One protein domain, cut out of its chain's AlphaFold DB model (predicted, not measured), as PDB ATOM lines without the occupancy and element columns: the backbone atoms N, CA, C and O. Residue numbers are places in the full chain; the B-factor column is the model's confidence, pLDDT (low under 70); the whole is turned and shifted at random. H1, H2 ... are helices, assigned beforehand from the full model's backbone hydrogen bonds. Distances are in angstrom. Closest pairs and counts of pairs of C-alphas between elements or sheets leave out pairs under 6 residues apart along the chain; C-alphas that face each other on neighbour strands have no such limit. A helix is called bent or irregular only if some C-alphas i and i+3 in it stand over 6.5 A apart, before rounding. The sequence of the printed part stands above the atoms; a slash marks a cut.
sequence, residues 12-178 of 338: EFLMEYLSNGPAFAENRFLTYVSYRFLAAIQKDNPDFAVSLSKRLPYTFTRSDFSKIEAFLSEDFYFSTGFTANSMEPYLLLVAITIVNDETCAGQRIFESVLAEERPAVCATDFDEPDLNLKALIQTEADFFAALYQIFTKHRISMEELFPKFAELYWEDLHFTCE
ATOM      1  N   GLU A  12     223.707 222.556 247.418       80.94
ATOM      2  CA  GLU A  12     222.655 222.837 248.395       80.94
ATOM      3  C   GLU A  12     222.287 224.324 248.448       80.94
ATOM      4  O   GLU A  12     221.103 224.648 248.502       80.94
ATOM      5  N   PHE A  13     223.282 225.217 248.372       83.00
ATOM      6  CA  PHE A  13     223.057 226.658 248.238       83.00
ATOM      7  C   PHE A  13     222.249 226.969 246.986       83.00
ATOM      8  O   PHE A  13     221.260 227.681 247.065       83.00
ATOM      9  N   LEU A  14     222.671 226.451 245.830       85.38
ATOM     10  CA  LEU A  14     222.038 226.750 244.550       85.38
ATOM     11  C   LEU A  14     220.576 226.312 244.547       85.38
ATOM     12  O   LEU A  14     219.716 227.077 244.121       85.38
ATOM     13  N   MET A  15     220.283 225.121 245.069       86.06
ATOM     14  CA  MET A  15     218.908 224.644 245.210       86.06
ATOM     15  C   MET A  15     218.079 225.553 246.126       86.06
ATOM     16  O   MET A  15     216.961 225.924 245.767       86.06
ATOM     17  N   GLU A  16     218.633 225.953 247.274       85.75
ATOM     18  CA  GLU A  16     217.973 226.855 248.225       85.75
ATOM     19  C   GLU A  16     217.763 228.259 247.634       85.75
ATOM     20  O   GLU A  16     216.677 228.821 247.731       85.75
ATOM     21  N   TYR A  17     218.775 228.818 246.973       86.62
ATOM     22  CA  TYR A  17     218.739 230.131 246.336       86.62
ATOM     23  C   TYR A  17     217.716 230.178 245.198       86.62
ATOM     24  O   TYR A  17     216.953 231.133 245.090       86.62
ATOM     25  N   LEU A  18     217.654 229.137 244.370       88.44
ATOM     26  CA  LEU A  18     216.697 229.069 243.266       88.44
ATOM     27  C   LEU A  18     215.257 228.832 243.741       88.44
ATOM     28  O   LEU A  18     214.325 229.252 243.062       88.44
ATOM     29  N   SER A  19     215.065 228.158 244.879       87.75
ATOM     30  CA  SER A  19     213.727 227.810 245.386       87.75
ATOM     31  C   SER A  19     213.149 228.863 246.332       87.75
ATOM     32  O   SER A  19     211.961 229.165 246.263       87.75
ATOM     33  N   ASN A  20     213.991 229.416 247.209       86.12
ATOM     34  CA  ASN A  20     213.605 230.286 248.323       86.12
ATOM     35  C   ASN A  20     214.317 231.650 248.296       86.12
ATOM     36  O   ASN A  20     214.165 232.445 249.223       86.12
ATOM     37  N   GLY A  21     215.130 231.922 247.272       84.56
ATOM     38  CA  GLY A  21     215.807 233.202 247.110       84.56
ATOM     39  C   GLY A  21     214.890 234.331 246.620       84.56
ATOM     40  O   GLY A  21     213.669 234.180 246.520       84.56
ATOM     41  N   PRO A  22     215.476 235.501 246.322       86.38
ATOM     42  CA  PRO A  22     214.729 236.654 245.836       86.38
ATOM     43  C   PRO A  22     214.079 236.383 244.471       86.38
ATOM     44  O   PRO A  22     214.518 235.526 243.710       86.38
ATOM     45  N   ALA A  23     213.063 237.172 244.106       89.38
ATOM     46  CA  ALA A  23     212.304 236.981 242.862       89.38
ATOM     47  C   ALA A  23     213.161 237.017 241.578       89.38
ATOM     48  O   ALA A  23     212.756 236.481 240.549       89.38
ATOM     49  N   PHE A  24     214.341 237.641 241.626       89.38
ATOM     50  CA  PHE A  24     215.290 237.709 240.514       89.38
ATOM     51  C   PHE A  24     216.304 236.549 240.483       89.38
ATOM     52  O   PHE A  24     217.121 236.507 239.564       89.38
ATOM     53  N   ALA A  25     216.280 235.624 241.450       90.25
ATOM     54  CA  ALA A  25     217.282 234.570 241.625       90.25
ATOM     55  C   ALA A  25     217.496 233.725 240.359       90.25
ATOM     56  O   ALA A  25     218.631 233.518 239.927       90.25
ATOM     57  N   GLU A  26     216.406 233.292 239.719       91.62
ATOM     58  CA  GLU A  26     216.467 232.507 238.482       91.62
ATOM     59  C   GLU A  26     217.129 233.285 237.341       91.62
ATOM     60  O   GLU A  26     218.062 232.791 236.704       91.62
ATOM     61  N   ASN A  27     216.692 234.527 237.111       93.19
ATOM     62  CA  ASN A  27     217.250 235.381 236.063       93.19
ATOM     63  C   ASN A  27     218.722 235.694 236.331       93.19
ATOM     64  O   ASN A  27     219.527 235.737 235.400       93.19
ATOM     65  N   ARG A  28     219.096 235.889 237.596       92.19
ATOM     66  CA  ARG A  28     220.477 236.147 237.995       92.19
ATOM     67  C   ARG A  28     221.371 234.947 237.719       92.19
ATOM     68  O   ARG A  28     222.394 235.101 237.052       92.19
ATOM     69  N   PHE A  29     220.958 233.763 238.166       91.69
ATOM     70  CA  PHE A  29     221.674 232.519 237.899       91.69
ATOM     71  C   PHE A  29     221.827 232.288 236.392       91.69
ATOM     72  O   PHE A  29     222.936 232.074 235.901       91.69
ATOM     73  N   LEU A  30     220.737 232.432 235.633       93.56
ATOM     74  CA  LEU A  30     220.750 232.260 234.184       93.56
ATOM     75  C   LEU A  30     221.662 233.276 233.486       93.56
ATOM     76  O   LEU A  30     222.389 232.914 232.559       93.56
ATOM     77  N   THR A  31     221.659 234.530 233.943       95.38
ATOM     78  CA  THR A  31     222.547 235.586 233.437       95.38
ATOM     79  C   THR A  31     224.002 235.217 233.672       95.38
ATOM     80  O   THR A  31     224.796 235.285 232.737       95.38
ATOM     81  N   TYR A  32     224.350 234.776 234.883       93.06
ATOM     82  CA  TYR A  32     225.712 234.375 235.221       93.06
ATOM     83  C   TYR A  32     226.191 233.200 234.371       93.06
ATOM     84  O   TYR A  32     227.248 233.283 233.749       93.06
ATOM     85  N   VAL A  33     225.392 232.133 234.281       93.38
ATOM     86  CA  VAL A  33     225.713 230.946 233.477       93.38
ATOM     87  C   VAL A  33     225.880 231.315 232.001       93.38
ATOM     88  O   VAL A  33     226.847 230.899 231.363       93.38
ATOM     89  N   SER A  34     224.985 232.149 231.468       96.50
ATOM     90  CA  SER A  34     225.062 232.620 230.082       96.50
ATOM     91  C   SER A  34     226.311 233.470 229.842       96.50
ATOM     92  O   SER A  34     227.024 233.253 228.867       96.50
ATOM     93  N   TYR A  35     226.616 234.405 230.746       96.06
ATOM     94  CA  TYR A  35     227.821 235.230 230.685       96.06
ATOM     95  C   TYR A  35     229.090 234.374 230.708       96.06
ATOM     96  O   TYR A  35     229.950 234.548 229.845       96.06
ATOM     97  N   ARG A  36     229.195 233.429 231.648       93.81
ATOM     98  CA  ARG A  36     230.369 232.559 231.786       93.81
ATOM     99  C   ARG A  36     230.580 231.686 230.555       93.81
ATOM    100  O   ARG A  36     231.707 231.574 230.083       93.81
ATOM    101  N   PHE A  37     229.502 231.160 229.970       96.06
ATOM    102  CA  PHE A  37     229.575 230.476 228.680       96.06
ATOM    103  C   PHE A  37     230.136 231.391 227.578       96.06
ATOM    104  O   PHE A  37     231.104 231.028 226.911       96.06
ATOM    105  N   LEU A  38     229.584 232.598 227.409       97.38
ATOM    106  CA  LEU A  38     230.048 233.544 226.385       97.38
ATOM    107  C   LEU A  38     231.510 233.964 226.598       97.38
ATOM    108  O   LEU A  38     232.263 234.074 225.630       97.38
ATOM    109  N   ALA A  39     231.919 234.192 227.848       95.00
ATOM    110  CA  ALA A  39     233.288 234.541 228.212       95.00
ATOM    111  C   ALA A  39     234.269 233.400 227.897       95.00
ATOM    112  O   ALA A  39     235.339 233.651 227.340       95.00
ATOM    113  N   ALA A  40     233.879 232.151 228.166       94.50
ATOM    114  CA  ALA A  40     234.675 230.977 227.826       94.50
ATOM    115  C   ALA A  40     234.879 230.848 226.306       94.50
ATOM    116  O   ALA A  40     236.008 230.676 225.851       94.50
ATOM    117  N   ILE A  41     233.822 231.032 225.504       97.12
ATOM    118  CA  ILE A  41     233.946 231.032 224.036       97.12
ATOM    119  C   ILE A  41     234.841 232.179 223.551       97.12
ATOM    120  O   ILE A  41     235.695 231.979 222.689       97.12
ATOM    121  N   GLN A  42     234.702 233.376 224.124       96.50
ATOM    122  CA  GLN A  42     235.537 234.529 223.780       96.50
ATOM    123  C   GLN A  42     237.029 234.299 224.066       96.50
ATOM    124  O   GLN A  42     237.883 234.842 223.360       96.50
ATOM    125  N   LYS A  43     237.356 233.526 225.105       93.12
ATOM    126  CA  LYS A  43     238.738 233.163 225.441       93.12
ATOM    127  C   LYS A  43     239.361 232.272 224.365       93.12
ATOM    128  O   LYS A  43     240.522 232.475 224.013       93.12
ATOM    129  N   ASP A  44     238.578 231.344 223.818       92.25
ATOM    130  CA  ASP A  44     239.004 230.440 222.745       92.25
ATOM    131  C   ASP A  44     238.986 231.119 221.362       92.25
ATOM    132  O   ASP A  44     239.770 230.768 220.477       92.25
ATOM    133  N   ASN A  45     238.115 232.115 221.174       95.12
ATOM    134  CA  ASN A  45     237.914 232.834 219.919       95.12
ATOM    135  C   ASN A  45     237.879 234.365 220.132       95.12
ATOM    136  O   ASN A  45     236.823 234.925 220.441       95.12
ATOM    137  N   PRO A  46     238.997 235.078 219.886       93.62
ATOM    138  CA  PRO A  46     239.083 236.526 220.084       93.62
ATOM    139  C   PRO A  46     238.083 237.364 219.269       93.62
ATOM    140  O   PRO A  46     237.692 238.442 219.717       93.62
ATOM    141  N   ASP A  47     237.634 236.874 218.110       95.31
ATOM    142  CA  ASP A  47     236.700 237.583 217.222       95.31
ATOM    143  C   ASP A  47     235.221 237.289 217.547       95.31
ATOM    144  O   ASP A  47     234.307 237.783 216.868       95.31
ATOM    145  N   PHE A  48     234.958 236.478 218.577       97.62
ATOM    146  CA  PHE A  48     233.616 236.030 218.932       97.62
ATOM    147  C   PHE A  48     232.682 237.193 219.276       97.62
ATOM    148  O   PHE A  48     231.615 237.299 218.674       97.62
ATOM    149  N   ALA A  49     233.083 238.114 220.157       96.88
ATOM    150  CA  ALA A  49     232.258 239.260 220.550       96.88
ATOM    151  C   ALA A  49     231.866 240.142 219.350       96.88
ATOM    152  O   ALA A  49     230.720 240.579 219.257       96.88
ATOM    153  N   VAL A  50     232.782 240.345 218.395       96.06
ATOM    154  CA  VAL A  50     232.527 241.097 217.149       96.06
ATOM    155  C   VAL A  50     231.533 240.360 216.248       96.06
ATOM    156  O   VAL A  50     230.713 240.971 215.564       96.06
ATOM    157  N   SER A  51     231.608 239.032 216.203       96.00
ATOM    158  CA  SER A  51     230.690 238.214 215.407       96.00
ATOM    159  C   SER A  51     229.303 238.143 216.051       96.00
ATOM    160  O   SER A  51     228.290 238.245 215.357       96.00
ATOM    161  N   LEU A  52     229.254 238.026 217.377       96.81
ATOM    162  CA  LEU A  52     228.031 238.014 218.167       96.81
ATOM    163  C   LEU A  52     227.300 239.359 218.088       96.81
ATOM    164  O   LEU A  52     226.092 239.372 217.854       96.81
ATOM    165  N   SER A  53     228.017 240.485 218.188       96.00
ATOM    166  CA  SER A  53     227.419 241.826 218.125       96.00
ATOM    167  C   SER A  53     226.638 242.067 216.830       96.00
ATOM    168  O   SER A  53     225.585 242.696 216.853       96.00
ATOM    169  N   LYS A  54     227.097 241.497 215.707       95.44
ATOM    170  CA  LYS A  54     226.428 241.577 214.396       95.44
ATOM    171  C   LYS A  54     225.169 240.714 214.292       95.44
ATOM    172  O   LYS A  54     224.349 240.953 213.409       95.44
ATOM    173  N   ARG A  55     225.041 239.683 215.132       95.31
ATOM    174  CA  ARG A  55     223.881 238.774 215.169       95.31
ATOM    175  C   ARG A  55     222.787 239.292 216.094       95.31
ATOM    176  O   ARG A  55     221.615 239.026 215.844       95.31
ATOM    177  N   LEU A  56     223.173 239.981 217.168       94.38
ATOM    178  CA  LEU A  56     222.252 240.476 218.183       94.38
ATOM    179  C   LEU A  56     221.366 241.610 217.640       94.38
ATOM    180  O   LEU A  56     221.847 242.477 216.913       94.38
ATOM    181  N   PRO A  57     220.082 241.668 218.037       92.50
ATOM    182  CA  PRO A  57     219.173 242.742 217.647       92.50
ATOM    183  C   PRO A  57     219.364 244.011 218.497       92.50
ATOM    184  O   PRO A  57     218.555 244.934 218.410       92.50
ATOM    185  N   TYR A  58     220.393 244.055 219.347       91.25
ATOM    186  CA  TYR A  58     220.621 245.122 220.315       91.25
ATOM    187  C   TYR A  58     221.756 246.037 219.871       91.25
ATOM    188  O   TYR A  58     222.761 245.599 219.319       91.25
ATOM    189  N   THR A  59     221.620 247.323 220.175       92.44
ATOM    190  CA  THR A  59     222.703 248.299 220.051       92.44
ATOM    191  C   THR A  59     223.006 248.838 221.436       92.44
ATOM    192  O   THR A  59     222.140 249.444 222.063       92.44
ATOM    193  N   PHE A  60     224.227 248.598 221.908       96.31
ATOM    194  CA  PHE A  60     224.660 249.000 223.240       96.31
ATOM    195  C   PHE A  60     225.407 250.328 223.211       96.31
ATOM    196  O   PHE A  60     226.109 250.666 222.258       96.31
ATOM    197  N   THR A  61     225.259 251.078 224.292       96.81
ATOM    198  CA  THR A  61     225.823 252.407 224.489       96.81
ATOM    199  C   THR A  61     226.502 252.491 225.851       96.81
ATOM    200  O   THR A  61     226.310 251.639 226.714       96.81
ATOM    201  N   ARG A  62     227.280 253.552 226.088       96.06
ATOM    202  CA  ARG A  62     227.944 253.748 227.388       96.06
ATOM    203  C   ARG A  62     226.959 253.819 228.559       96.06
ATOM    204  O   ARG A  62     227.283 253.336 229.633       96.06
ATOM    205  N   SER A  63     225.754 254.359 228.353       96.00
ATOM    206  CA  SER A  63     224.726 254.427 229.403       96.00
ATOM    207  C   SER A  63     224.215 253.059 229.854       96.00
ATOM    208  O   SER A  63     223.706 252.942 230.968       96.00
ATOM    209  N   ASP A  64     224.383 252.014 229.037       97.25
ATOM    210  CA  ASP A  64     224.005 250.652 229.414       97.25
ATOM    211  C   ASP A  64     224.918 250.057 230.499       97.25
ATOM    212  O   ASP A  64     224.559 249.040 231.086       97.25
ATOM    213  N   PHE A  65     226.043 250.708 230.829       96.69
ATOM    214  CA  PHE A  65     226.890 250.311 231.956       96.69
ATOM    215  C   PHE A  65     226.105 250.226 233.271       96.69
ATOM    216  O   PHE A  65     226.311 249.298 234.044       96.69
ATOM    217  N   SER A  66     225.121 251.109 233.467       94.62
ATOM    218  CA  SER A  66     224.228 251.095 234.637       94.62
ATOM    219  C   SER A  66     223.529 249.749 234.873       94.62
ATOM    220  O   SER A  66     223.235 249.401 236.013       94.62
ATOM    221  N   LYS A  67     223.299 248.950 233.820       95.94
ATOM    222  CA  LYS A  67     222.732 247.597 233.939       95.94
ATOM    223  C   LYS A  67     223.737 246.603 234.517       95.94
ATOM    224  O   LYS A  67     223.347 245.741 235.296       95.94
ATOM    225  N   ILE A  68     225.015 246.732 234.150       95.62
ATOM    226  CA  ILE A  68     226.103 245.950 234.754       95.62
ATOM    227  C   ILE A  68     226.209 246.308 236.234       95.62
ATOM    228  O   ILE A  68     226.296 245.419 237.071       95.62
ATOM    229  N   GLU A  69     226.154 247.598 236.563       92.12
ATOM    230  CA  GLU A  69     226.218 248.058 237.952       92.12
ATOM    231  C   GLU A  69     225.061 247.523 238.786       92.12
ATOM    232  O   GLU A  69     225.307 246.953 239.842       92.12
ATOM    233  N   ALA A  70     223.831 247.643 238.277       92.06
ATOM    234  CA  ALA A  70     222.647 247.100 238.928       92.06
ATOM    235  C   ALA A  70     222.801 245.593 239.178       92.06
ATOM    236  O   ALA A  70     222.639 245.146 240.310       92.06
ATOM    237  N   PHE A  71     223.221 244.831 238.159       92.50
ATOM    238  CA  PHE A  71     223.480 243.399 238.303       92.50
ATOM    239  C   PHE A  71     224.528 243.112 239.387       92.50
ATOM    240  O   PHE A  71     224.290 242.280 240.255       92.50
ATOM    241  N   LEU A  72     225.671 243.799 239.389       89.56
ATOM    242  CA  LEU A  72     226.726 243.556 240.379       89.56
ATOM    243  C   LEU A  72     226.330 243.986 241.802       89.56
ATOM    244  O   LEU A  72     226.860 243.433 242.756       89.56
ATOM    245  N   SER A  73     225.418 244.952 241.955       85.06
ATOM    246  CA  SER A  73     224.970 245.442 243.267       85.06
ATOM    247  C   SER A  73     223.755 244.720 243.855       85.06
ATOM    248  O   SER A  73     223.455 244.939 245.023       85.06
ATOM    249  N   GLU A  74     223.029 243.924 243.062       84.75
ATOM    250  CA  GLU A  74     221.748 243.323 243.476       84.75
ATOM    251  C   GLU A  74     221.909 242.335 244.648       84.75
ATOM    252  O   GLU A  74     221.148 242.380 245.611       84.75
ATOM    253  N   ASP A  75     222.916 241.462 244.583       79.38
ATOM    254  CA  ASP A  75     223.399 240.650 245.700       79.38
ATOM    255  C   ASP A  75     224.870 240.256 245.456       79.38
ATOM    256  O   ASP A  75     225.420 240.472 244.372       79.38
ATOM    257  N   PHE A  76     225.529 239.678 246.461       74.12
ATOM    258  CA  PHE A  76     226.919 239.239 246.319       74.12
ATOM    259  C   PHE A  76     227.061 237.869 245.634       74.12
ATOM    260  O   PHE A  76     228.157 237.515 245.193       74.12
ATOM    261  N   TYR A  77     225.975 237.103 245.499       78.62
ATOM    262  CA  TYR A  77     225.993 235.816 244.816       78.62
ATOM    263  C   TYR A  77     226.159 236.034 243.308       78.62
ATOM    264  O   TYR A  77     225.610 236.966 242.726       78.62
ATOM    265  N   PHE A  78     226.936 235.182 242.636       80.25
ATOM    266  CA  PHE A  78     227.189 235.284 241.188       80.25
ATOM    267  C   PHE A  78     227.860 236.592 240.729       80.25
ATOM    268  O   PHE A  78     227.852 236.918 239.539       80.25
ATOM    269  N   SER A  79     228.489 237.329 241.642       78.62
ATOM    270  CA  SER A  79     229.375 238.436 241.285       78.62
ATOM    271  C   SER A  79     230.619 237.904 240.580       78.62
ATOM    272  O   SER A  79     231.194 236.897 240.996       78.62
ATOM    273  N   THR A  80     231.034 238.562 239.494       79.00
ATOM    274  CA  THR A  80     232.175 238.130 238.676       79.00
ATOM    275  C   THR A  80     233.375 239.050 238.782       79.00
ATOM    276  O   THR A  80     233.245 240.274 238.786       79.00
ATOM    277  N   GLY A  81     234.560 238.442 238.816       82.31
ATOM    278  CA  GLY A  81     235.793 239.135 238.473       82.31
ATOM    279  C   GLY A  81     235.872 239.332 236.961       82.31
ATOM    280  O   GLY A  81     235.383 238.500 236.197       82.31
ATOM    281  N   PHE A  82     236.495 240.425 236.528       88.56
ATOM    282  CA  PHE A  82     236.745 240.693 235.114       88.56
ATOM    283  C   PHE A  82     238.244 240.717 234.855       88.56
ATOM    284  O   PHE A  82     239.012 241.359 235.577       88.56
ATOM    285  N   THR A  83     238.660 240.060 233.783       89.94
ATOM    286  CA  THR A  83     240.031 240.123 233.294       89.94
ATOM    287  C   THR A  83     240.288 241.500 232.684       89.94
ATOM    288  O   THR A  83     239.501 242.017 231.887       89.94
ATOM    289  N   ALA A  84     241.419 242.111 233.034       90.62
ATOM    290  CA  ALA A  84     241.803 243.400 232.473       90.62
ATOM    291  C   ALA A  84     241.929 243.325 230.941       90.62
ATOM    292  O   ALA A  84     242.582 242.429 230.404       90.62
ATOM    293  N   ASN A  85     241.364 244.312 230.245       91.44
ATOM    294  CA  ASN A  85     241.345 244.416 228.777       91.44
ATOM    295  C   ASN A  85     240.593 243.279 228.050       91.44
ATOM    296  O   ASN A  85     240.827 243.055 226.863       91.44
ATOM    297  N   SER A  86     239.692 242.565 228.730       94.50
ATOM    298  CA  SER A  86     238.812 241.565 228.116       94.50
ATOM    299  C   SER A  86     237.511 242.183 227.586       94.50
ATOM    300  O   SER A  86     237.164 243.321 227.916       94.50
ATOM    301  N   MET A  87     236.763 241.410 226.792       97.19
ATOM    302  CA  MET A  87     235.393 241.737 226.358       97.19
ATOM    303  C   MET A  87     234.323 241.342 227.391       97.19
ATOM    304  O   MET A  87     233.131 241.456 227.121       97.19
ATOM    305  N   GLU A  88     234.713 240.860 228.570       95.50
ATOM    306  CA  GLU A  88     233.780 240.301 229.554       95.50
ATOM    307  C   GLU A  88     232.720 241.287 230.066       95.50
ATOM    308  O   GLU A  88     231.570 240.866 230.172       95.50
ATOM    309  N   PRO A  89     233.011 242.582 230.317       96.81
ATOM    310  CA  PRO A  89     231.966 243.532 230.707       96.81
ATOM    311  C   PRO A  89     230.884 243.666 229.628       96.81
ATOM    312  O   PRO A  89     229.692 243.686 229.927       96.81
ATOM    313  N   TYR A  90     231.291 243.691 228.354       97.88
ATOM    314  CA  TYR A  90     230.360 243.671 227.228       97.88
ATOM    315  C   TYR A  90     229.540 242.373 227.183       97.88
ATOM    316  O   TYR A  90     228.321 242.425 227.036       97.88
ATOM    317  N   LEU A  91     230.180 241.214 227.349       97.81
ATOM    318  CA  LEU A  91     229.494 239.917 227.320       97.81
ATOM    319  C   LEU A  91     228.531 239.734 228.501       97.81
ATOM    320  O   LEU A  91     227.474 239.128 228.331       97.81
ATOM    321  N   LEU A  92     228.843 240.300 229.669       97.44
ATOM    322  CA  LEU A  92     227.912 240.340 230.793       97.44
ATOM    323  C   LEU A  92     226.679 241.181 230.448       97.44
ATOM    324  O   LEU A  92     225.558 240.731 230.665       97.44
ATOM    325  N   LEU A  93     226.858 242.362 229.845       97.88
ATOM    326  CA  LEU A  93     225.725 243.173 229.388       97.88
ATOM    327  C   LEU A  93     224.870 242.440 228.345       97.88
ATOM    328  O   LEU A  93     223.639 242.533 228.382       97.88
ATOM    329  N   VAL A  94     225.504 241.700 227.432       98.00
ATOM    330  CA  VAL A  94     224.804 240.838 226.472       98.00
ATOM    331  C   VAL A  94     223.949 239.808 227.208       98.00
ATOM    332  O   VAL A  94     222.757 239.718 226.927       98.00
ATOM    333  N   ALA A  95     224.514 239.085 228.179       97.62
ATOM    334  CA  ALA A  95     223.784 238.091 228.963       97.62
ATOM    335  C   ALA A  95     222.608 238.709 229.740       97.62
ATOM    336  O   ALA A  95     221.488 238.212 229.633       97.62
ATOM    337  N   ILE A  96     222.830 239.837 230.431       97.12
ATOM    338  CA  ILE A  96     221.781 240.591 231.143       97.12
ATOM    339  C   ILE A  96     220.638 240.944 230.187       97.12
ATOM    340  O   ILE A  96     219.463 240.813 230.523       97.12
ATOM    341  N   THR A  97     220.976 241.416 228.989       97.06
ATOM    342  CA  THR A  97     219.981 241.859 228.008       97.06
ATOM    343  C   THR A  97     219.209 240.683 227.422       97.06
ATOM    344  O   THR A  97     218.002 240.790 227.248       97.06
ATOM    345  N   ILE A  98     219.880 239.561 227.153       95.88
ATOM    346  CA  ILE A  98     219.255 238.345 226.620       95.88
ATOM    347  C   ILE A  98     218.256 237.754 227.614       95.88
ATOM    348  O   ILE A  98     217.151 237.399 227.213       95.88
ATOM    349  N   VAL A  99     218.627 237.656 228.891       95.00
ATOM    350  CA  VAL A  99     217.762 237.064 229.923       95.00
ATOM    351  C   VAL A  99     216.550 237.947 230.219       95.00
ATOM    352  O   VAL A  99     215.464 237.435 230.465       95.00
ATOM    353  N   ASN A 100     216.709 239.269 230.138       92.62
ATOM    354  CA  ASN A 100     215.622 240.220 230.370       92.62
ATOM    355  C   ASN A 100     214.809 240.560 229.100       92.62
ATOM    356  O   ASN A 100     213.933 241.423 229.152       92.62
ATOM    357  N   ASP A 101     215.091 239.932 227.952       91.19
ATOM    358  CA  ASP A 101     214.378 240.190 226.695       91.19
ATOM    359  C   ASP A 101     213.048 239.429 226.622       91.19
ATOM    360  O   ASP A 101     212.996 238.254 226.251       91.19
ATOM    361  N   GLU A 102     211.947 240.142 226.864       88.19
ATOM    362  CA  GLU A 102     210.581 239.609 226.765       88.19
ATOM    363  C   GLU A 102     210.220 239.072 225.365       88.19
ATOM    364  O   GLU A 102     209.297 238.272 225.223       88.19
ATOM    365  N   THR A 103     210.924 239.491 224.306       89.25
ATOM    366  CA  THR A 103     210.656 239.022 222.932       89.25
ATOM    367  C   THR A 103     211.300 237.668 222.612       89.25
ATOM    368  O   THR A 103     211.053 237.097 221.537       89.25
ATOM    369  N   CYS A 104     212.152 237.166 223.517       88.81
ATOM    370  CA  CYS A 104     213.003 235.985 223.357       88.81
ATOM    371  C   CYS A 104     213.882 236.014 222.088       88.81
ATOM    372  O   CYS A 104     214.349 234.970 221.621       88.81
ATOM    373  N   ALA A 105     214.093 237.177 221.462       90.19
ATOM    374  CA  ALA A 105     214.903 237.274 220.253       90.19
ATOM    375  C   ALA A 105     216.378 237.012 220.568       90.19
ATOM    376  O   ALA A 105     217.015 236.220 219.872       90.19
ATOM    377  N   GLY A 106     216.882 237.605 221.651       89.94
ATOM    378  CA  GLY A 106     218.230 237.349 222.151       89.94
ATOM    379  C   GLY A 106     218.426 235.907 222.595       89.94
ATOM    380  O   GLY A 106     219.433 235.300 222.240       89.94
ATOM    381  N   GLN A 107     217.441 235.331 223.289       92.75
ATOM    382  CA  GLN A 107     217.510 233.943 223.747       92.75
ATOM    383  C   GLN A 107     217.651 232.966 222.574       92.75
ATOM    384  O   GLN A 107     218.529 232.111 222.598       92.75
ATOM    385  N   ARG A 108     216.873 233.133 221.496       94.38
ATOM    386  CA  ARG A 108     217.012 232.292 220.292       94.38
ATOM    387  C   ARG A 108     218.402 232.387 219.660       94.38
ATOM    388  O   ARG A 108     218.917 231.396 219.151       94.38
ATOM    389  N   ILE A 109     219.012 233.573 219.675       95.19
ATOM    390  CA  ILE A 109     220.378 233.759 219.169       95.19
ATOM    391  C   ILE A 109     221.381 233.072 220.092       95.19
ATOM    392  O   ILE A 109     222.272 232.392 219.594       95.19
ATOM    393  N   PHE A 110     221.219 233.204 221.408       96.19
ATOM    394  CA  PHE A 110     222.049 232.511 222.388       96.19
ATOM    395  C   PHE A 110     221.981 230.992 222.217       96.19
ATOM    396  O   PHE A 110     223.014 230.341 222.128       96.19
ATOM    397  N   GLU A 111     220.781 230.427 222.084       95.50
ATOM    398  CA  GLU A 111     220.583 228.992 221.859       95.50
ATOM    399  C   GLU A 111     221.201 228.525 220.529       95.50
ATOM    400  O   GLU A 111     221.795 227.449 220.476       95.50
ATOM    401  N   SER A 112     221.132 229.348 219.473       96.19
ATOM    402  CA  SER A 112     221.831 229.092 218.203       96.19
ATOM    403  C   SER A 112     223.345 229.053 218.395       96.19
ATOM    404  O   SER A 112     223.995 228.124 217.928       96.19
ATOM    405  N   VAL A 113     223.909 230.031 219.110       97.06
ATOM    406  CA  VAL A 113     225.342 230.070 219.441       97.06
ATOM    407  C   VAL A 113     225.737 228.843 220.259       97.06
ATOM    408  O   VAL A 113     226.745 228.214 219.959       97.06
ATOM    409  N   LEU A 114     224.935 228.455 221.250       96.62
ATOM    410  CA  LEU A 114     225.202 227.287 222.089       96.62
ATOM    411  C   LEU A 114     225.207 225.998 221.252       96.62
ATOM    412  O   LEU A 114     226.106 225.176 221.402       96.62
ATOM    413  N   ALA A 115     224.268 225.844 220.315       96.44
ATOM    414  CA  ALA A 115     224.234 224.707 219.396       96.44
ATOM    415  C   ALA A 115     225.382 224.699 218.372       96.44
ATOM    416  O   ALA A 115     225.846 223.625 217.997       96.44
ATOM    417  N   GLU A 116     225.838 225.867 217.917       96.25
ATOM    418  CA  GLU A 116     226.972 225.999 216.993       96.25
ATOM    419  C   GLU A 116     228.303 225.688 217.683       96.25
ATOM    420  O   GLU A 116     229.097 224.900 217.173       96.25
ATOM    421  N   GLU A 117     228.531 226.287 218.850       96.69
ATOM    422  CA  GLU A 117     229.787 226.171 219.586       96.69
ATOM    423  C   GLU A 117     229.884 224.842 220.334       96.69
ATOM    424  O   GLU A 117     230.964 224.259 220.407       96.69
ATOM    425  N   ARG A 118     228.773 224.345 220.898       96.12
ATOM    426  CA  ARG A 118     228.713 223.136 221.739       96.12
ATOM    427  C   ARG A 118     227.577 222.188 221.317       96.12
ATOM    428  O   ARG A 118     226.696 221.860 222.119       96.12
ATOM    429  N   PRO A 119     227.614 221.657 220.078       95.94
ATOM    430  CA  PRO A 119     226.554 220.804 219.535       95.94
ATOM    431  C   PRO A 119     226.334 219.515 220.336       95.94
ATOM    432  O   PRO A 119     225.194 219.092 220.499       95.94
ATOM    433  N   ALA A 120     227.403 218.899 220.857       94.94
ATOM    434  CA  ALA A 120     227.308 217.661 221.636       94.94
ATOM    435  C   ALA A 120     226.516 217.862 222.938       94.94
ATOM    436  O   ALA A 120     225.629 217.071 223.249       94.94
ATOM    437  N   VAL A 121     226.780 218.961 223.652       94.50
ATOM    438  CA  VAL A 121     226.053 219.339 224.871       94.50
ATOM    439  C   VAL A 121     224.587 219.633 224.554       94.50
ATOM    440  O   VAL A 121     223.698 219.116 225.218       94.50
ATOM    441  N   CYS A 122     224.326 220.398 223.491       93.44
ATOM    442  CA  CYS A 122     222.973 220.732 223.035       93.44
ATOM    443  C   CYS A 122     222.115 219.519 222.650       93.44
ATOM    444  O   CYS A 122     220.893 219.569 222.773       93.44
ATOM    445  N   ALA A 123     222.745 218.472 222.115       91.75
ATOM    446  CA  ALA A 123     222.077 217.255 221.663       91.75
ATOM    447  C   ALA A 123     221.929 216.193 222.764       91.75
ATOM    448  O   ALA A 123     221.298 215.166 222.521       91.75
ATOM    449  N   THR A 124     222.531 216.412 223.935       92.56
ATOM    450  CA  THR A 124     222.490 215.463 225.049       92.56
ATOM    451  C   THR A 124     221.130 215.507 225.737       92.56
ATOM    452  O   THR A 124     220.635 216.583 226.067       92.56
ATOM    453  N   ASP A 125     220.560 214.332 225.996       89.50
ATOM    454  CA  ASP A 125     219.451 214.172 226.929       89.50
ATOM    455  C   ASP A 125     220.018 213.986 228.342       89.50
ATOM    456  O   ASP A 125     220.629 212.962 228.650       89.50
ATOM    457  N   PHE A 126     219.872 215.003 229.194       88.88
ATOM    458  CA  PHE A 126     220.426 214.963 230.550       88.88
ATOM    459  C   PHE A 126     219.687 214.000 231.485       88.88
ATOM    460  O   PHE A 126     220.214 213.690 232.551       88.88
ATOM    461  N   ASP A 127     218.522 213.491 231.082       83.62
ATOM    462  CA  ASP A 127     217.752 212.520 231.860       83.62
ATOM    463  C   ASP A 127     218.185 211.060 231.590       83.62
ATOM    464  O   ASP A 127     217.631 210.126 232.175       83.62
ATOM    465  N   GLU A 128     219.187 210.828 230.728       85.81
ATOM    466  CA  GLU A 128     219.716 209.488 230.452       85.81
ATOM    467  C   GLU A 128     220.472 208.909 231.675       85.81
ATOM    468  O   GLU A 128     221.477 209.482 232.110       85.81
ATOM    469  N   PRO A 129     220.067 207.739 232.219       78.69
ATOM    470  CA  PRO A 129     220.666 207.181 233.438       78.69
ATOM    471  C   PRO A 129     222.168 206.881 233.342       78.69
ATOM    472  O   PRO A 129     222.886 207.009 234.334       78.69
ATOM    473  N   ASP A 130     222.641 206.496 232.153       83.25
ATOM    474  CA  ASP A 130     224.032 206.106 231.884       83.25
ATOM    475  C   ASP A 130     224.866 207.259 231.285       83.25
ATOM    476  O   ASP A 130     225.942 207.032 230.715       83.25
ATOM    477  N   LEU A 131     224.393 208.509 231.403       86.88
ATOM    478  CA  LEU A 131     225.066 209.676 230.842       86.88
ATOM    479  C   LEU A 131     226.488 209.836 231.397       86.88
ATOM    480  O   LEU A 131     226.715 210.102 232.581       86.88
ATOM    481  N   ASN A 132     227.474 209.761 230.505       89.12
ATOM    482  CA  ASN A 132     228.868 209.990 230.855       89.12
ATOM    483  C   ASN A 132     229.201 211.489 230.844       89.12
ATOM    484  O   ASN A 132     229.820 211.999 229.907       89.12
ATOM    485  N   LEU A 133     228.822 212.191 231.917       88.44
ATOM    486  CA  LEU A 133     229.084 213.626 232.065       88.44
ATOM    487  C   LEU A 133     230.581 213.967 232.019       88.44
ATOM    488  O   LEU A 133     230.946 215.011 231.490       88.44
ATOM    489  N   LYS A 134     231.455 213.067 232.497       88.94
ATOM    490  CA  LYS A 134     232.912 213.249 232.402       88.94
ATOM    491  C   LYS A 134     233.369 213.332 230.957       88.94
ATOM    492  O   LYS A 134     234.218 214.149 230.665       88.94
ATOM    493  N   ALA A 135     232.837 212.509 230.058       91.19
ATOM    494  CA  ALA A 135     233.197 212.579 228.643       91.19
ATOM    495  C   ALA A 135     232.587 213.800 227.936       91.19
ATOM    496  O   ALA A 135     233.172 214.297 226.976       91.19
ATOM    497  N   LEU A 136     231.422 214.261 228.399       92.69
ATOM    498  CA  LEU A 136     230.712 215.397 227.817       92.69
ATOM    499  C   LEU A 136     231.329 216.746 228.211       92.69
ATOM    500  O   LEU A 136     231.427 217.642 227.379       92.69
ATOM    501  N   ILE A 137     231.727 216.890 229.475       92.56
ATOM    502  CA  ILE A 137     232.216 218.142 230.051       92.56
ATOM    503  C   ILE A 137     233.736 218.071 230.141       92.56
ATOM    504  O   ILE A 137     234.288 217.362 230.981       92.56
ATOM    505  N   GLN A 138     234.409 218.788 229.242       91.06
ATOM    506  CA  GLN A 138     235.872 218.816 229.146       91.06
ATOM    507  C   GLN A 138     236.446 220.227 229.286       91.06
ATOM    508  O   GLN A 138     237.611 220.393 229.641       91.06
ATOM    509  N   THR A 139     235.638 221.242 228.995       92.12
ATOM    510  CA  THR A 139     236.026 222.651 228.990       92.12
ATOM    511  C   THR A 139     235.070 223.496 229.821       92.12
ATOM    512  O   THR A 139     233.952 223.086 230.135       92.12
ATOM    513  N   GLU A 140     235.498 224.720 230.141       90.62
ATOM    514  CA  GLU A 140     234.662 225.707 230.833       90.62
ATOM    515  C   GLU A 140     233.363 225.984 230.067       90.62
ATOM    516  O   GLU A 140     232.275 226.003 230.644       90.62
ATOM    517  N   ALA A 141     233.464 226.115 228.746       94.06
ATOM    518  CA  ALA A 141     232.307 226.312 227.889       94.06
ATOM    519  C   ALA A 141     231.350 225.108 227.912       94.06
ATOM    520  O   ALA A 141     230.141 225.320 227.915       94.06
ATOM    521  N   ASP A 142     231.853 223.867 227.965       94.81
ATOM    522  CA  ASP A 142     230.986 222.681 228.073       94.81
ATOM    523  C   ASP A 142     230.214 222.692 229.391       94.81
ATOM    524  O   ASP A 142     229.012 222.435 229.402       94.81
ATOM    525  N   PHE A 143     230.894 223.033 230.490       93.06
ATOM    526  CA  PHE A 143     230.299 223.082 231.821       93.06
ATOM    527  C   PHE A 143     229.138 224.082 231.879       93.06
ATOM    528  O   PHE A 143     228.020 223.708 232.237       93.06
ATOM    529  N   PHE A 144     229.364 225.337 231.473       93.88
ATOM    530  CA  PHE A 144     228.317 226.364 231.514       93.88
ATOM    531  C   PHE A 144     227.229 226.154 230.455       93.88
ATOM    532  O   PHE A 144     226.061 226.431 230.727       93.88
ATOM    533  N   ALA A 145     227.563 225.598 229.285       95.56
ATOM    534  CA  ALA A 145     226.560 225.193 228.301       95.56
ATOM    535  C   ALA A 145     225.640 224.098 228.859       95.56
ATOM    536  O   ALA A 145     224.422 224.180 228.713       95.56
ATOM    537  N   ALA A 146     226.208 223.090 229.523       94.38
ATOM    538  CA  ALA A 146     225.451 221.982 230.084       94.38
ATOM    539  C   ALA A 146     224.594 222.439 231.274       94.38
ATOM    540  O   ALA A 146     223.413 222.106 231.344       94.38
ATOM    541  N   LEU A 147     225.138 223.298 232.142       92.25
ATOM    542  CA  LEU A 147     224.393 223.904 233.244       92.25
ATOM    543  C   LEU A 147     223.205 224.742 232.741       92.25
ATOM    544  O   LEU A 147     222.110 224.651 233.296       92.25
ATOM    545  N   TYR A 148     223.387 225.491 231.646       94.06
ATOM    546  CA  TYR A 148     222.296 226.202 230.976       94.06
ATOM    547  C   TYR A 148     221.210 225.240 230.473       94.06
ATOM    548  O   TYR A 148     220.025 225.476 230.717       94.06
ATOM    549  N   GLN A 149     221.586 224.150 229.786       92.94
ATOM    550  CA  GLN A 149     220.626 223.158 229.277       92.94
ATOM    551  C   GLN A 149     219.832 222.505 230.413       92.94
ATOM    552  O   GLN A 149     218.614 222.386 230.320       92.94
ATOM    553  N   ILE A 150     220.498 222.132 231.504       90.19
ATOM    554  CA  ILE A 150     219.844 221.514 232.660       90.19
ATOM    555  C   ILE A 150     218.836 222.467 233.282       90.19
ATOM    556  O   ILE A 150     217.681 222.099 233.484       90.19
ATOM    557  N   PHE A 151     219.251 223.707 233.528       90.12
ATOM    558  CA  PHE A 151     218.391 224.696 234.160       90.12
ATOM    559  C   PHE A 151     217.168 225.048 233.301       90.12
ATOM    560  O   PHE A 151     216.062 225.187 233.818       90.12
ATOM    561  N   THR A 152     217.348 225.167 231.982       89.88
ATOM    562  CA  THR A 152     216.286 225.622 231.068       89.88
ATOM    563  C   THR A 152     215.409 224.496 230.514       89.88
ATOM    564  O   THR A 152     214.232 224.736 230.249       89.88
ATOM    565  N   LYS A 153     215.936 223.276 230.346       86.56
ATOM    566  CA  LYS A 153     215.223 222.151 229.709       86.56
ATOM    567  C   LYS A 153     214.961 220.960 230.629       86.56
ATOM    568  O   LYS A 153     213.951 220.292 230.441       86.56
ATOM    569  N   HIS A 154     215.805 220.726 231.636       82.62
ATOM    570  CA  HIS A 154     215.721 219.565 232.538       82.62
ATOM    571  C   HIS A 154     215.537 219.977 234.008       82.62
ATOM    572  O   HIS A 154     216.026 219.322 234.927       82.62
ATOM    573  N   ARG A 155     214.809 221.077 234.248       75.31
ATOM    574  CA  ARG A 155     214.657 221.703 235.575       75.31
ATOM    575  C   ARG A 155     214.179 220.737 236.670       75.31
ATOM    576  O   ARG A 155     214.555 220.882 237.827       75.31
ATOM    577  N   ILE A 156     213.356 219.753 236.311       75.12
ATOM    578  CA  ILE A 156     212.792 218.763 237.245       75.12
ATOM    579  C   ILE A 156     213.884 217.834 237.806       75.12
ATOM    580  O   ILE A 156     213.764 217.362 238.931       75.12
ATOM    581  N   SER A 157     214.971 217.634 237.062       81.31
ATOM    582  CA  SER A 157     216.061 216.713 237.397       81.31
ATOM    583  C   SER A 157     217.250 217.405 238.081       81.31
ATOM    584  O   SER A 157     218.285 216.777 238.298       81.31
ATOM    585  N   MET A 158     217.143 218.696 238.442       83.00
ATOM    586  CA  MET A 158     218.263 219.461 239.023       83.00
ATOM    587  C   MET A 158     218.793 218.866 240.332       83.00
ATOM    588  O   MET A 158     220.007 218.830 240.519       83.00
ATOM    589  N   GLU A 159     217.913 218.354 241.197       82.12
ATOM    590  CA  GLU A 159     218.309 217.719 242.464       82.12
ATOM    591  C   GLU A 159     219.224 216.506 242.249       82.12
ATOM    592  O   GLU A 159     220.148 216.280 243.027       82.12
ATOM    593  N   GLU A 160     219.001 215.746 241.174       84.56
ATOM    594  CA  GLU A 160     219.831 214.592 240.827       84.56
ATOM    595  C   GLU A 160     221.094 215.004 240.055       84.56
ATOM    596  O   GLU A 160     222.165 214.414 240.229       84.56
ATOM    597  N   LEU A 161     220.986 216.012 239.188       85.06
ATOM    598  CA  LEU A 161     222.056 216.401 238.272       85.06
ATOM    599  C   LEU A 161     223.119 217.288 238.925       85.06
ATOM    600  O   LEU A 161     224.303 217.109 238.644       85.06
ATOM    601  N   PHE A 162     222.743 218.217 239.808       85.69
ATOM    602  CA  PHE A 162     223.703 219.133 240.430       85.69
ATOM    603  C   PHE A 162     224.797 218.420 241.240       85.69
ATOM    604  O   PHE A 162     225.958 218.804 241.078       85.69
ATOM    605  N   PRO A 163     224.512 217.373 242.042       84.19
ATOM    606  CA  PRO A 163     225.566 216.601 242.701       84.19
ATOM    607  C   PRO A 163     226.542 215.963 241.705       84.19
ATOM    608  O   PRO A 163     227.751 216.001 241.917       84.19
ATOM    609  N   LYS A 164     226.043 215.440 240.574       84.56
ATOM    610  CA  LYS A 164     226.893 214.857 239.521       84.56
ATOM    611  C   LYS A 164     227.767 215.920 238.839       84.56
ATOM    612  O   LYS A 164     228.902 215.631 238.469       84.56
ATOM    613  N   PHE A 165     227.263 217.146 238.686       83.62
ATOM    614  CA  PHE A 165     228.030 218.288 238.172       83.62
ATOM    615  C   PHE A 165     229.092 218.776 239.152       83.62
ATOM    616  O   PHE A 165     230.178 219.157 238.720       83.62
ATOM    617  N   ALA A 166     228.808 218.737 240.455       82.69
ATOM    618  CA  ALA A 166     229.764 219.131 241.481       82.69
ATOM    619  C   ALA A 166     231.043 218.279 241.434       82.69
ATOM    620  O   ALA A 166     232.136 218.808 241.610       82.69
ATOM    621  N   GLU A 167     230.939 216.989 241.091       83.00
ATOM    622  CA  GLU A 167     232.106 216.111 240.891       83.00
ATOM    623  C   GLU A 167     233.004 216.516 239.709       83.00
ATOM    624  O   GLU A 167     234.147 216.062 239.609       83.00
ATOM    625  N   LEU A 168     232.481 217.323 238.787       83.69
ATOM    626  CA  LEU A 168     233.186 217.812 237.603       83.69
ATOM    627  C   LEU A 168     233.710 219.222 237.798       83.69
ATOM    628  O   LEU A 168     234.220 219.794 236.849       83.69
ATOM    629  N   TYR A 169     233.557 219.811 238.977       79.81
ATOM    630  CA  TYR A 169     233.983 221.173 239.224       79.81
ATOM    631  C   TYR A 169     235.509 221.268 239.386       79.81
ATOM    632  O   TYR A 169     236.143 220.399 239.988       79.81
ATOM    633  N   TRP A 170     236.114 222.334 238.853       78.75
ATOM    634  CA  TRP A 170     237.548 222.617 238.984       78.75
ATOM    635  C   TRP A 170     237.810 224.110 239.198       78.75
ATOM    636  O   TRP A 170     236.919 224.942 239.055       78.75
ATOM    637  N   GLU A 171     239.054 224.450 239.540       68.44
ATOM    638  CA  GLU A 171     239.448 225.795 239.984       68.44
ATOM    639  C   GLU A 171     239.156 226.917 238.965       68.44
ATOM    640  O   GLU A 171     238.876 228.046 239.344       68.44
ATOM    641  N   ASP A 172     239.126 226.652 237.665       70.19
ATOM    642  CA  ASP A 172     238.793 227.707 236.694       70.19
ATOM    643  C   ASP A 172     237.272 227.952 236.575       70.19
ATOM    644  O   ASP A 172     236.835 228.976 236.050       70.19
ATOM    645  N   LEU A 173     236.438 227.050 237.108       72.25
ATOM    646  CA  LEU A 173     234.976 227.171 237.105       72.25
ATOM    647  C   LEU A 173     234.429 227.974 238.280       72.25
ATOM    648  O   LEU A 173     233.208 228.054 238.415       72.25
ATOM    649  N   HIS A 174     235.303 228.558 239.113       66.31
ATOM    650  CA  HIS A 174     234.890 229.179 240.363       66.31
ATOM    651  C   HIS A 174     233.680 230.087 240.170       66.31
ATOM    652  O   HIS A 174     233.729 231.030 239.377       66.31
ATOM    653  N   PHE A 175     232.597 229.811 240.900       67.12
ATOM    654  CA  PHE A 175     231.608 230.841 241.174       67.12
ATOM    655  C   PHE A 175     232.362 231.873 242.012       67.12
ATOM    656  O   PHE A 175     232.723 231.624 243.153       67.12
ATOM    657  N   THR A 176     232.732 232.973 241.372       53.75
ATOM    658  CA  THR A 176     233.745 233.971 241.763       53.75
ATOM    659  C   THR A 176     233.461 234.744 243.054       53.75
ATOM    660  O   THR A 176     234.096 235.761 243.318       53.75
ATOM    661  N   CYS A 177     232.539 234.278 243.886       55.19
ATOM    662  CA  CYS A 177     232.300 234.853 245.190       55.19
ATOM    663  C   CYS A 177     233.388 234.332 246.139       55.19
ATOM    664  O   CYS A 177     233.270 233.236 246.682       55.19
ATOM    665  N   GLU A 178     234.424 235.134 246.409       50.56
ATOM    666  CA  GLU A 178     235.232 234.965 247.635       50.56
ATOM    667  C   GLU A 178     234.324 234.907 248.889       50.56
ATOM    668  O   GLU A 178     234.689 234.348 249.921       50.56
TER     669      GLU A 178
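Overview. This is residues 12 to 178 of the 338 residues of an uncharacterized protein of Roseburia sp. 831b (UniProt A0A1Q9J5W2). The long helix H2 runs through the middle of a compact helical body, with H5 packed on one side of it and H9 on the opposite side. H4 crosses the far side of H5, H10 folds back beside H9 as a helical hairpin, H6 slants from H5 to a corner with H7, and H1 and H3 make corners at the two ends of H2. The printed part has 167 residues, with ten named helices, H1 to H10 in order, and no named strand; the class is all helix. It is compact, with a radius of gyration of the C-alphas of 15.4 A and spans of 47 by 34 by 33 A.

Along the chain. Find C-alpha 12 at (222.655, 222.837, 248.395), where H1, residues 12 to 20, begins. H2, residues 25 to 44, starts at C-alpha 25 at (217.282, 234.570, 241.625) and runs 29.1 A. Next come H3, residues 48 to 55, and H4, residues 62 to 74, 20.1 A long. H5, residues 88 to 99, measures 16.3 A, and H6, residues 105 to 117, 18.6 A. After the short H7, residues 119 to 122, and H8, residues 133 to 136, H9 takes residues 140 to 153 over 19.8 A. H10, residues 155 to 166, runs 16.4 A to C-alpha 166 at (229.764, 219.131, 241.481); it is irregular, with C-alphas 156 and 159 7.7 A apart.

Arrangement. Start at H2, the hub, which touches four helices. With H1 and H3 it only just touches, only at the corner, by 3 pairs of C-alphas within 8 A each; the closest are Leu 18 and Ala 25, 5.8 A, and Gln 42 and Phe 48, 5.4 A. H2 touches H5 at a steep tilt of 44 degrees, opposite ways, the C-alphas of Tyr 35 and Leu 92 being closest at 5.1 A. It touches H9 at a shallow tilt of 32 degrees, opposite ways, closest at the C-alphas of Phe 37 and Ala 141, 5.0 A. H5 also touches H4, about perpendicular to it at 77 degrees; look for the closest C-alphas, those of Ile 68 and Leu 93, 6.1 A apart. H5 touches H6 with residues 97 to 99 alone, the C-alphas of Ile 98 and Gly 106 being closest at 4.7 A. H7 touches H9, closest at the C-alphas of Val 121 and Ala 146, 5.9 A; H8 touches no helix but is near H9 and H10. H9 and H10, a hairpin, touch at a shallow tilt of 23 degrees, closest at the C-alphas of Ile 150 and Met 158, 6.9 A. H4 and H9 are apart. In H1, H2, H5, H6 and H9 every O i to N i+4 pair is within hydrogen-bond range; in H3 2 of 4, in H4 6 of 9 and in H10 4 of 8 are, and H7 and H8 are too short for such a pair.

Size, cuts and confidence. The C-alphas of Ser 63 and Asp 130 are the two farthest apart, at 48.4 A. The printed part has no cut. The link from H4 to H5, residues 75 to 87, is long, and residues 167 to 178 hold no named element. The mean pLDDT of the printed part is 89.5; look for values under 70 at residue 171 and residues 174 to 178.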